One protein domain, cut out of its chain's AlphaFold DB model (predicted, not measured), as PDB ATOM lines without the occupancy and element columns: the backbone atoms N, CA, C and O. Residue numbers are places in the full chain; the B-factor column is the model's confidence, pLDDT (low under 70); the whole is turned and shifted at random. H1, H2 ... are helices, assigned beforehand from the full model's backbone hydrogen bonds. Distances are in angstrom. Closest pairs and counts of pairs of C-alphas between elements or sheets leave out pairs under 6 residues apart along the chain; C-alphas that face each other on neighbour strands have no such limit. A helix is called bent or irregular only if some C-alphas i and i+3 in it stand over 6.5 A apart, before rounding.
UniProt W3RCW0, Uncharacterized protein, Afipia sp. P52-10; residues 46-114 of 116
ATOM      1  N   LEU A  46      79.244 -36.961  20.446       62.44
ATOM      2  CA  LEU A  46      78.179 -37.966  20.461       62.44
ATOM      3  C   LEU A  46      77.026 -37.625  21.414       62.44
ATOM      4  O   LEU A  46      76.005 -38.303  21.378       62.44
ATOM      5  N   LYS A  47      77.180 -36.621  22.288       65.56
ATOM      6  CA  LYS A  47      76.174 -36.291  23.309       65.56
ATOM      7  C   LYS A  47      75.281 -35.107  22.938       65.56
ATOM      8  O   LYS A  47      74.165 -35.065  23.442       65.56
ATOM      9  N   GLN A  48      75.761 -34.149  22.133       77.50
ATOM     10  CA  GLN A  48      75.012 -32.930  21.769       77.50
ATOM     11  C   GLN A  48      75.356 -32.425  20.347       77.50
ATOM     12  O   GLN A  48      75.963 -31.358  20.199       77.50
ATOM     13  N   PRO A  49      75.013 -33.173  19.284       78.88
ATOM     14  CA  PRO A  49      75.330 -32.783  17.909       78.88
ATOM     15  C   PRO A  49      74.681 -31.451  17.488       78.88
ATOM     16  O   PRO A  49      75.292 -30.675  16.755       78.88
ATOM     17  N   GLU A  50      73.489 -31.128  17.994       84.31
ATOM     18  CA  GLU A  50      72.766 -29.894  17.667       84.31
ATOM     19  C   GLU A  50      73.522 -28.648  18.142       84.31
ATOM     20  O   GLU A  50      73.581 -27.644  17.431       84.31
ATOM     21  N   GLN A  51      74.150 -28.719  19.319       84.62
ATOM     22  CA  GLN A  51      74.934 -27.614  19.871       84.62
ATOM     23  C   GLN A  51      76.181 -27.340  19.021       84.62
ATOM     24  O   GLN A  51      76.496 -26.185  18.733       84.62
ATOM     25  N   VAL A  52      76.858 -28.396  18.561       83.88
ATOM     26  CA  VAL A  52      78.024 -28.276  17.674       83.88
ATOM     27  C   VAL A  52      77.623 -27.656  16.334       83.88
ATOM     28  O   VAL A  52      78.292 -26.737  15.862       83.88
ATOM     29  N   CYS A  53      76.508 -28.103  15.752       85.19
ATOM     30  CA  CYS A  53      75.966 -27.526  14.524       85.19
ATOM     31  C   CYS A  53      75.563 -26.054  14.697       85.19
ATOM     32  O   CYS A  53      75.818 -25.255  13.800       85.19
ATOM     33  N   GLY A  54      75.001 -25.671  15.849       88.12
ATOM     34  CA  GLY A  54      74.706 -24.274  16.180       88.12
ATOM     35  C   GLY A  54      75.965 -23.403  16.229       88.12
ATOM     36  O   GLY A  54      76.038 -22.378  15.556       88.12
ATOM     37  N   CYS A  55      77.001 -23.859  16.936       89.88
ATOM     38  CA  CYS A  55      78.296 -23.175  16.991       89.88
ATOM     39  C   CYS A  55      78.952 -23.043  15.611       89.88
ATOM     40  O   CYS A  55      79.519 -22.000  15.284       89.88
ATOM     41  N   LEU A  56      78.869 -24.086  14.782       90.31
ATOM     42  CA  LEU A  56      79.357 -24.030  13.410       90.31
ATOM     43  C   LEU A  56      78.562 -23.026  12.564       90.31
ATOM     44  O   LEU A  56      79.159 -22.233  11.839       90.31
ATOM     45  N   HIS A  57      77.234 -23.028  12.676       92.06
ATOM     46  CA  HIS A  57      76.370 -22.082  11.974       92.06
ATOM     47  C   HIS A  57      76.724 -20.629  12.330       92.06
ATOM     48  O   HIS A  57      76.889 -19.794  11.441       92.06
ATOM     49  N   GLU A  58      76.922 -20.333  13.614       92.25
ATOM     50  CA  GLU A  58      77.365 -19.011  14.066       92.25
ATOM     51  C   GLU A  58      78.767 -18.649  13.566       92.25
ATOM     52  O   GLU A  58      79.000 -17.505  13.174       92.25
ATOM     53  N   ALA A  59      79.704 -19.599  13.557       91.50
ATOM     54  CA  ALA A  59      81.054 -19.371  13.053       91.50
ATOM     55  C   ALA A  59      81.044 -19.033  11.552       91.50
ATOM     56  O   ALA A  59      81.666 -18.056  11.138       91.50
ATOM     57  N   VAL A  60      80.272 -19.772  10.751       92.44
ATOM     58  CA  VAL A  60      80.084 -19.494   9.318       92.44
ATOM     59  C   VAL A  60      79.400 -18.142   9.101       92.44
ATOM     60  O   VAL A  60      79.782 -17.394   8.202       92.44
ATOM     61  N   ALA A  61      78.425 -17.777   9.941       91.81
ATOM     62  CA  ALA A  61      77.748 -16.484   9.859       91.81
ATOM     63  C   ALA A  61      78.683 -15.285  10.113       91.81
ATOM     64  O   ALA A  61      78.393 -14.188   9.634       91.81
ATOM     65  N   ARG A  62      79.802 -15.490  10.824       92.94
ATOM     66  CA  ARG A  62      80.835 -14.471  11.081       92.94
ATOM     67  C   ARG A  62      81.831 -14.297   9.931       92.94
ATOM     68  O   ARG A  62      82.608 -13.345   9.978       92.94
ATOM     69  N   GLU A  63      81.839 -15.168   8.918       93.50
ATOM     70  CA  GLU A  63      82.662 -14.924   7.730       93.50
ATOM     71  C   GLU A  63      82.123 -13.712   6.963       93.50
ATOM     72  O   GLU A  63      80.955 -13.653   6.573       93.50
ATOM     73  N   THR A  64      83.004 -12.740   6.754       93.56
ATOM     74  CA  THR A  64      82.688 -11.454   6.135       93.56
ATOM     75  C   THR A  64      82.738 -11.512   4.615       93.56
ATOM     76  O   THR A  64      82.046 -10.742   3.955       93.56
ATOM     77  N   ASP A  65      83.547 -12.410   4.046       95.12
ATOM     78  CA  ASP A  65      83.619 -12.588   2.601       95.12
ATOM     79  C   ASP A  65      82.426 -13.433   2.102       95.12
ATOM     80  O   ASP A  65      82.278 -14.599   2.487       95.12
ATOM     81  N   PRO A  66      81.553 -12.878   1.242       94.75
ATOM     82  CA  PRO A  66      80.334 -13.561   0.824       94.75
ATOM     83  C   PRO A  66      80.607 -14.794  -0.044       94.75
ATOM     84  O   PRO A  66      79.850 -15.760   0.044       94.75
ATOM     85  N   GLU A  67      81.675 -14.795  -0.848       95.81
ATOM     86  CA  GLU A  67      82.032 -15.941  -1.690       95.81
ATOM     87  C   GLU A  67      82.562 -17.090  -0.831       95.81
ATOM     88  O   GLU A  67      82.119 -18.227  -0.991       95.81
ATOM     89  N   LEU A  68      83.449 -16.797   0.130       96.06
ATOM     90  CA  LEU A  68      83.950 -17.807   1.070       96.06
ATOM     91  C   LEU A  68      82.814 -18.369   1.925       96.06
ATOM     92  O   LEU A  68      82.723 -19.582   2.107       96.06
ATOM     93  N   ARG A  69      81.902 -17.513   2.400       95.56
ATOM     94  CA  ARG A  69      80.740 -17.948   3.183       95.56
ATOM     95  C   ARG A  69      79.819 -18.869   2.388       95.56
ATOM     96  O   ARG A  69      79.434 -19.922   2.891       95.56
ATOM     97  N   LEU A  70      79.495 -18.516   1.143       95.50
ATOM     98  CA  LEU A  70      78.688 -19.373   0.268       95.50
ATOM     99  C   LEU A  70      79.395 -20.696  -0.043       95.50
ATOM    100  O   LEU A  70      78.759 -21.750  -0.011       95.50
ATOM    101  N   ALA A  71      80.704 -20.656  -0.293       95.62
ATOM    102  CA  ALA A  71      81.501 -21.853  -0.521       95.62
ATOM    103  C   ALA A  71      81.499 -22.784   0.701       95.62
ATOM    104  O   ALA A  71      81.329 -23.989   0.536       95.62
ATOM    105  N   MET A  72      81.597 -22.241   1.917       94.25
ATOM    106  CA  MET A  72      81.507 -23.021   3.156       94.25
ATOM    107  C   MET A  72      80.129 -23.649   3.351       94.25
ATOM    108  O   MET A  72      80.049 -24.840   3.643       94.25
ATOM    109  N   ILE A  73      79.048 -22.885   3.158       94.62
ATOM    110  CA  ILE A  73      77.672 -23.405   3.252       94.62
ATOM    111  C   ILE A  73      77.477 -24.551   2.257       94.62
ATOM    112  O   ILE A  73      76.943 -25.604   2.611       94.62
ATOM    113  N   ARG A  74      77.969 -24.377   1.025       95.19
ATOM    114  CA  ARG A  74      77.967 -25.428   0.007       95.19
ATOM    115  C   ARG A  74      78.772 -26.650   0.450       95.19
ATOM    116  O   ARG A  74      78.283 -27.765   0.316       95.19
ATOM    117  N   GLY A  75      79.973 -26.456   0.990       93.38
ATOM    118  CA  GLY A  75      80.819 -27.532   1.503       93.38
ATOM    119  C   GLY A  75      80.138 -28.350   2.598       93.38
ATOM    120  O   GLY A  75      80.107 -29.577   2.507       93.38
ATOM    121  N   VAL A  76      79.516 -27.681   3.574       90.94
ATOM    122  CA  VAL A  76      78.736 -28.342   4.633       90.94
ATOM    123  C   VAL A  76      77.570 -29.124   4.032       90.94
ATOM    124  O   VAL A  76      77.373 -30.283   4.386       90.94
ATOM    125  N   GLY A  77      76.833 -28.530   3.090       90.44
ATOM    126  CA  GLY A  77      75.711 -29.193   2.424       90.44
ATOM    127  C   GLY A  77      76.114 -30.419   1.597       90.44
ATOM    128  O   GLY A  77      75.389 -31.408   1.588       90.44
ATOM    129  N   GLU A  78      77.267 -30.382   0.919       94.19
ATOM    130  CA  GLU A  78      77.730 -31.485   0.063       94.19
ATOM    131  C   GLU A  78      78.473 -32.588   0.835       94.19
ATOM    132  O   GLU A  78      78.421 -33.749   0.436       94.19
ATOM    133  N   THR A  79      79.194 -32.248   1.908       89.12
ATOM    134  CA  THR A  79      80.151 -33.169   2.557       89.12
ATOM    135  C   THR A  79      79.888 -33.411   4.040       89.12
ATOM    136  O   THR A  79      80.520 -34.279   4.639       89.12
ATOM    137  N   GLY A  80      78.984 -32.645   4.653       83.50
ATOM    138  CA  GLY A  80      78.742 -32.670   6.095       83.50
ATOM    139  C   GLY A  80      79.810 -31.951   6.926       83.50
ATOM    140  O   GLY A  80      79.686 -31.900   8.147       83.50
ATOM    141  N   VAL A  81      80.843 -31.376   6.297       85.50
ATOM    142  CA  VAL A  81      81.899 -30.607   6.970       85.50
ATOM    143  C   VAL A  81      82.178 -29.285   6.249       85.50
ATOM    144  O   VAL A  81      81.988 -29.192   5.034       85.50
ATOM    145  N   PRO A  82      82.658 -28.250   6.956       84.56
ATOM    146  CA  PRO A  82      83.064 -27.005   6.322       84.56
ATOM    147  C   PRO A  82      84.260 -27.247   5.412       84.56
ATOM    148  O   PRO A  82      85.360 -27.565   5.860       84.56
ATOM    149  N   SER A  83      84.028 -27.123   4.113       91.06
ATOM    150  CA  SER A  83      85.047 -27.303   3.091       91.06
ATOM    151  C   SER A  83      84.915 -26.210   2.042       91.06
ATOM    152  O   SER A  83      83.826 -25.699   1.786       91.06
ATOM    153  N   ILE A  84      86.042 -25.831   1.444       93.19
ATOM    154  CA  ILE A  84      86.097 -24.863   0.351       93.19
ATOM    155  C   ILE A  84      86.957 -25.477  -0.751       93.19
ATOM    156  O   ILE A  84      88.148 -25.714  -0.564       93.19
ATOM    157  N   ARG A  85      86.359 -25.746  -1.916       92.44
ATOM    158  CA  ARG A  85      87.102 -26.106  -3.128       92.44
ATOM    159  C   ARG A  85      87.528 -24.834  -3.852       92.44
ATOM    160  O   ARG A  85      86.697 -23.958  -4.068       92.44
ATOM    161  N   TYR A  86      88.777 -24.770  -4.318       91.06
ATOM    162  CA  TYR A  86      89.291 -23.603  -5.053       91.06
ATOM    163  C   TYR A  86      88.452 -23.242  -6.285       91.06
ATOM    164  O   TYR A  86      88.257 -22.068  -6.576       91.06
ATOM    165  N   ALA A  87      87.863 -24.239  -6.952       92.56
ATOM    166  CA  ALA A  87      86.964 -24.024  -8.086       92.56
ATOM    167  C   ALA A  87      85.705 -23.197  -7.749       92.56
ATOM    168  O   ALA A  87      85.065 -22.667  -8.651       92.56
ATOM    169  N   TRP A  88      85.321 -23.094  -6.474       93.88
ATOM    170  CA  TRP A  88      84.185 -22.280  -6.028       93.88
ATOM    171  C   TRP A  88      84.556 -20.831  -5.731       93.88
ATOM    172  O   TRP A  88      83.670 -19.988  -5.645       93.88
ATOM    173  N   VAL A  89      85.847 -20.554  -5.552       95.88
ATOM    174  CA  VAL A  89      86.382 -19.254  -5.135       95.88
ATOM    175  C   VAL A  89      87.615 -18.894  -5.977       95.88
ATOM    176  O   VAL A  89      88.694 -18.663  -5.431       95.88
ATOM    177  N   PRO A  90      87.489 -18.844  -7.317       93.50
ATOM    178  CA  PRO A  90      88.632 -18.765  -8.234       93.50
ATOM    179  C   PRO A  90      89.476 -17.494  -8.068       93.50
ATOM    180  O   PRO A  90      90.637 -17.473  -8.463       93.50
ATOM    181  N   ASN A  91      88.905 -16.446  -7.469       94.31
ATOM    182  CA  ASN A  91      89.565 -15.161  -7.252       94.31
ATOM    183  C   ASN A  91      90.130 -15.000  -5.831       94.31
ATOM    184  O   ASN A  91      90.601 -13.917  -5.485       94.31
ATOM    185  N   LYS A  92      90.044 -16.029  -4.973       95.75
ATOM    186  CA  LYS A  92      90.569 -15.963  -3.604       95.75
ATOM    187  C   LYS A  92      91.963 -16.583  -3.540       95.75
ATOM    188  O   LYS A  92      92.142 -17.706  -4.013       95.75
ATOM    189  N   PRO A  93      92.937 -15.895  -2.924       95.38
ATOM    190  CA  PRO A  93      94.239 -16.489  -2.677       95.38
ATOM    191  C   PRO A  93      94.097 -17.649  -1.684       95.38
ATOM    192  O   PRO A  93      93.217 -17.644  -0.815       95.38
ATOM    193  N   GLN A  94      94.962 -18.652  -1.812       92.94
ATOM    194  CA  GLN A  94      94.908 -19.865  -0.999       92.94
ATOM    195  C   GLN A  94      95.026 -19.561   0.499       92.94
ATOM    196  O   GLN A  94      94.316 -20.152   1.311       92.94
ATOM    197  N   GLU A  95      95.859 -18.592   0.865       94.25
ATOM    198  CA  GLU A  95      96.059 -18.146   2.242       94.25
ATOM    199  C   GLU A  95      94.744 -17.664   2.859       94.25
ATOM    200  O   GLU A  95      94.431 -17.988   4.002       94.25
ATOM    201  N   ARG A  96      93.918 -16.959   2.075       94.31
ATOM    202  CA  ARG A  96      92.615 -16.458   2.521       94.31
ATOM    203  C   ARG A  96      91.601 -17.585   2.726       94.31
ATOM    204  O   ARG A  96      90.759 -17.483   3.616       94.31
ATOM    205  N   VAL A  97      91.679 -18.652   1.926       93.62
ATOM    206  CA  VAL A  97      90.844 -19.854   2.084       93.62
ATOM    207  C   VAL A  97      91.208 -20.596   3.368       93.62
ATOM    208  O   VAL A  97      90.317 -20.939   4.144       93.62
ATOM    209  N   VAL A  98      92.504 -20.802   3.617       92.62
ATOM    210  CA  VAL A  98      92.997 -21.449   4.844       92.62
ATOM    211  C   VAL A  98      92.614 -20.626   6.070       92.62
ATOM    212  O   VAL A  98      92.044 -21.166   7.012       92.62
ATOM    213  N   GLU A  99      92.820 -19.309   6.028       93.19
ATOM    214  CA  GLU A  99      92.476 -18.426   7.142       93.19
ATOM    215  C   GLU A  99      90.973 -18.450   7.467       93.19
ATOM    216  O   GLU A  99      90.589 -18.427   8.636       93.19
ATOM    217  N   ALA A 100      90.107 -18.515   6.449       92.88
ATOM    218  CA  ALA A 100      88.665 -18.640   6.652       92.88
ATOM    219  C   ALA A 100      88.298 -19.968   7.336       92.88
ATOM    220  O   ALA A 100      87.523 -19.971   8.294       92.88
ATOM    221  N   LEU A 101      88.888 -21.082   6.889       92.62
ATOM    222  CA  LEU A 101      88.679 -22.400   7.495       92.62
ATOM    223  C   LEU A 101      89.191 -22.453   8.944       92.62
ATOM    224  O   LEU A 101      88.490 -22.955   9.821       92.62
ATOM    225  N   ASP A 102      90.358 -21.877   9.229       90.62
ATOM    226  CA  ASP A 102      90.910 -21.820  10.587       90.62
ATOM    227  C   ASP A 102      90.033 -20.982  11.526       90.62
ATOM    228  O   ASP A 102      89.766 -21.374  12.670       90.62
ATOM    229  N   ARG A 103      89.523 -19.846  11.031       89.94
ATOM    230  CA  ARG A 103      88.664 -18.937  11.797       89.94
ATOM    231  C   ARG A 103      87.352 -19.589  12.227       89.94
ATOM    232  O   ARG A 103      86.832 -19.231  13.283       89.94
ATOM    233  N   ILE A 104      86.828 -20.542  11.454       89.56
ATOM    234  CA  ILE A 104      85.642 -21.313  11.847       89.56
ATOM    235  C   ILE A 104      85.996 -22.558  12.668       89.56
ATOM    236  O   ILE A 104      85.247 -22.922  13.572       89.56
ATOM    237  N   ALA A 105      87.148 -23.186  12.415       87.25
ATOM    238  CA  ALA A 105      87.541 -24.416  13.091       87.25
ATOM    239  C   ALA A 105      87.765 -24.187  14.590       87.25
ATOM    240  O   ALA A 105      87.226 -24.927  15.411       87.25
ATOM    241  N   ALA A 106      88.508 -23.142  14.968       83.62
ATOM    242  CA  ALA A 106      88.814 -22.856  16.370       83.62
ATOM    243  C   ALA A 106      87.565 -22.702  17.273       83.62
ATOM    244  O   ALA A 106      87.478 -23.419  18.276       83.62
ATOM    245  N   PRO A 107      86.573 -21.842  16.958       82.75
ATOM    246  CA  PRO A 107      85.373 -21.703  17.785       82.75
ATOM    247  C   PRO A 107      84.486 -22.956  17.771       82.75
ATOM    248  O   PRO A 107      83.946 -23.324  18.815       82.75
ATOM    249  N   THR A 108      84.364 -23.662  16.640       85.06
ATOM    250  CA  THR A 108      83.607 -24.923  16.587       85.06
ATOM    251  C   THR A 108      84.259 -25.996  17.463       85.06
ATOM    252  O   THR A 108      83.566 -26.652  18.239       85.06
ATOM    253  N   LEU A 109      85.590 -26.127  17.434       82.62
ATOM    254  CA  LEU A 109      86.328 -27.056  18.297       82.62
ATOM    255  C   LEU A 109      86.233 -26.671  19.781       82.62
ATOM    256  O   LEU A 109      86.081 -27.552  20.625       82.62
ATOM    257  N   ALA A 110      86.272 -25.378  20.113       82.44
ATOM    258  CA  ALA A 110      86.051 -24.906  21.482       82.44
ATOM    259  C   ALA A 110      84.633 -25.242  21.977       82.44
ATOM    260  O   ALA A 110      84.451 -25.639  23.124       82.44
ATOM    261  N   CYS A 111      83.625 -25.166  21.110       81.94
ATOM    262  CA  CYS A 111      82.273 -25.612  21.436       81.94
ATOM    263  C   CYS A 111      82.212 -27.140  21.637       81.94
ATOM    264  O   CYS A 111      81.652 -27.629  22.620       81.94
ATOM    265  N   MET A 112      82.891 -27.899  20.770       78.19
ATOM    266  CA  MET A 112      82.970 -29.359  20.859       78.19
ATOM    267  C   MET A 112      83.729 -29.863  22.085       78.19
ATOM    268  O   MET A 112      83.385 -30.936  22.560       78.19
ATOM    269  N   PHE A 113      84.745 -29.160  22.597       77.88
ATOM    270  CA  PHE A 113      85.627 -29.672  23.665       77.88
ATOM    271  C   PHE A 113      85.629 -28.849  24.954       77.88
ATOM    272  O   PHE A 113      86.150 -29.312  25.970       77.88
ATOM    273  N   GLY A 114      84.965 -27.696  24.952       67.88
ATOM    274  CA  GLY A 114      85.139 -26.646  25.950       67.88
ATOM    275  C   GLY A 114      86.231 -25.661  25.524       67.88
ATOM    276  O   GLY A 114      87.159 -26.019  24.793       67.88
TER     277      GLY A 114
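Overview. This is residues 46 to 114 of the 116 residues of an uncharacterized protein of Afipia sp. P52-10 (UniProt W3RCW0). H1 and H2 form a helical hairpin that opens as a narrow V, and H3, the longest helix, lies along one side of it, with residues 103 to 112 packed on H1 and its first residues passing near the start of H2. The long link of residues 80 to 93 leaves H2 at the open end of the V and runs back past Asn 91, at one end of the long axis, to the first residue of H3. The printed part has 69 residues, with three named helices in the order H1, H2, H3 and no named strand, and its class is all helix. It is compact, with a radius of gyration of the C-alphas of 12.0 A, yet elongated in outline, spanning 39 by 21 by 15 A.

Along the chain. The printed part begins at Leu 46, three residues before the first helix. H1 takes in residues 49 to 61 and measures 18.3 A from first to last C-alpha; C-alpha 49 is at (75.330, -32.783, 17.909). Four residues, 62 to 65, separate it from H2, which takes in residues 66 to 79 and measures 19.7 A from first to last C-alpha; C-alpha 66 is at (80.334, -13.561, 0.824). Residues 80 to 93 then hold no named element. H3 takes in residues 94 to 113, 20 residues, and measures 28.1 A from first to last C-alpha; C-alpha 113 is at (85.627, -29.672, 23.665). H3 has a kink of 25 degrees near residue 107. It is neither bent nor irregular, but only just: C-alphas 103 and 106 are 6.0 A apart.

Arrangement. H1 touches both H2 and H3. H1 and H2 are a hairpin joined by a tight link, and they run opposite ways at a shallow tilt of 25 degrees. They touch through a part of each, residues 60 to 61 of H1 and residues 69 to 73 of H2, and their closest C-alphas, those of Val 60 and Arg 69, are 6.4 A apart. Their centres are 13.6 A apart. H1 and H3 touch with 15 pairs of C-alphas within 8 A, and the closest C-alphas, those of Ala 59 and Ile 104, are 5.1 A apart. H3 touches H1 with residues 103 to 112 alone. H1 and H3 run opposite ways at a shallow tilt of 34 degrees, only just short of steep, with centres 12.0 A apart. H2 and H3 are close but not clearly touching, with 2 pairs of C-alphas within 8 A; the closest are those of Leu 68 and Val 97, 7.3 A apart. H2 and H3 run the same way at a steep tilt of 58 degrees. In H1 and H2 every O i to N i+4 pair is within hydrogen-bond range; in H3 15 of 16 are.

Size, cuts and confidence. The two C-alphas farthest apart in the domain are those of Lys 47 and Asn 91, at 39.5 A, while the first and last printed C-alphas, those of Leu 46 and Gly 114, are 14.4 A apart. The printed part has no cut. The link from H2 to H3 is long, with 14 residues, and its C-alphas lie 4 to 18 A from the mean of the C-alphas. The mean pLDDT of the printed part is 89.1, with 94 for H2 and 88 for each of H1 and H3. In this predicted model three printed residues are under 70: residues 46 to 47 and residue 114.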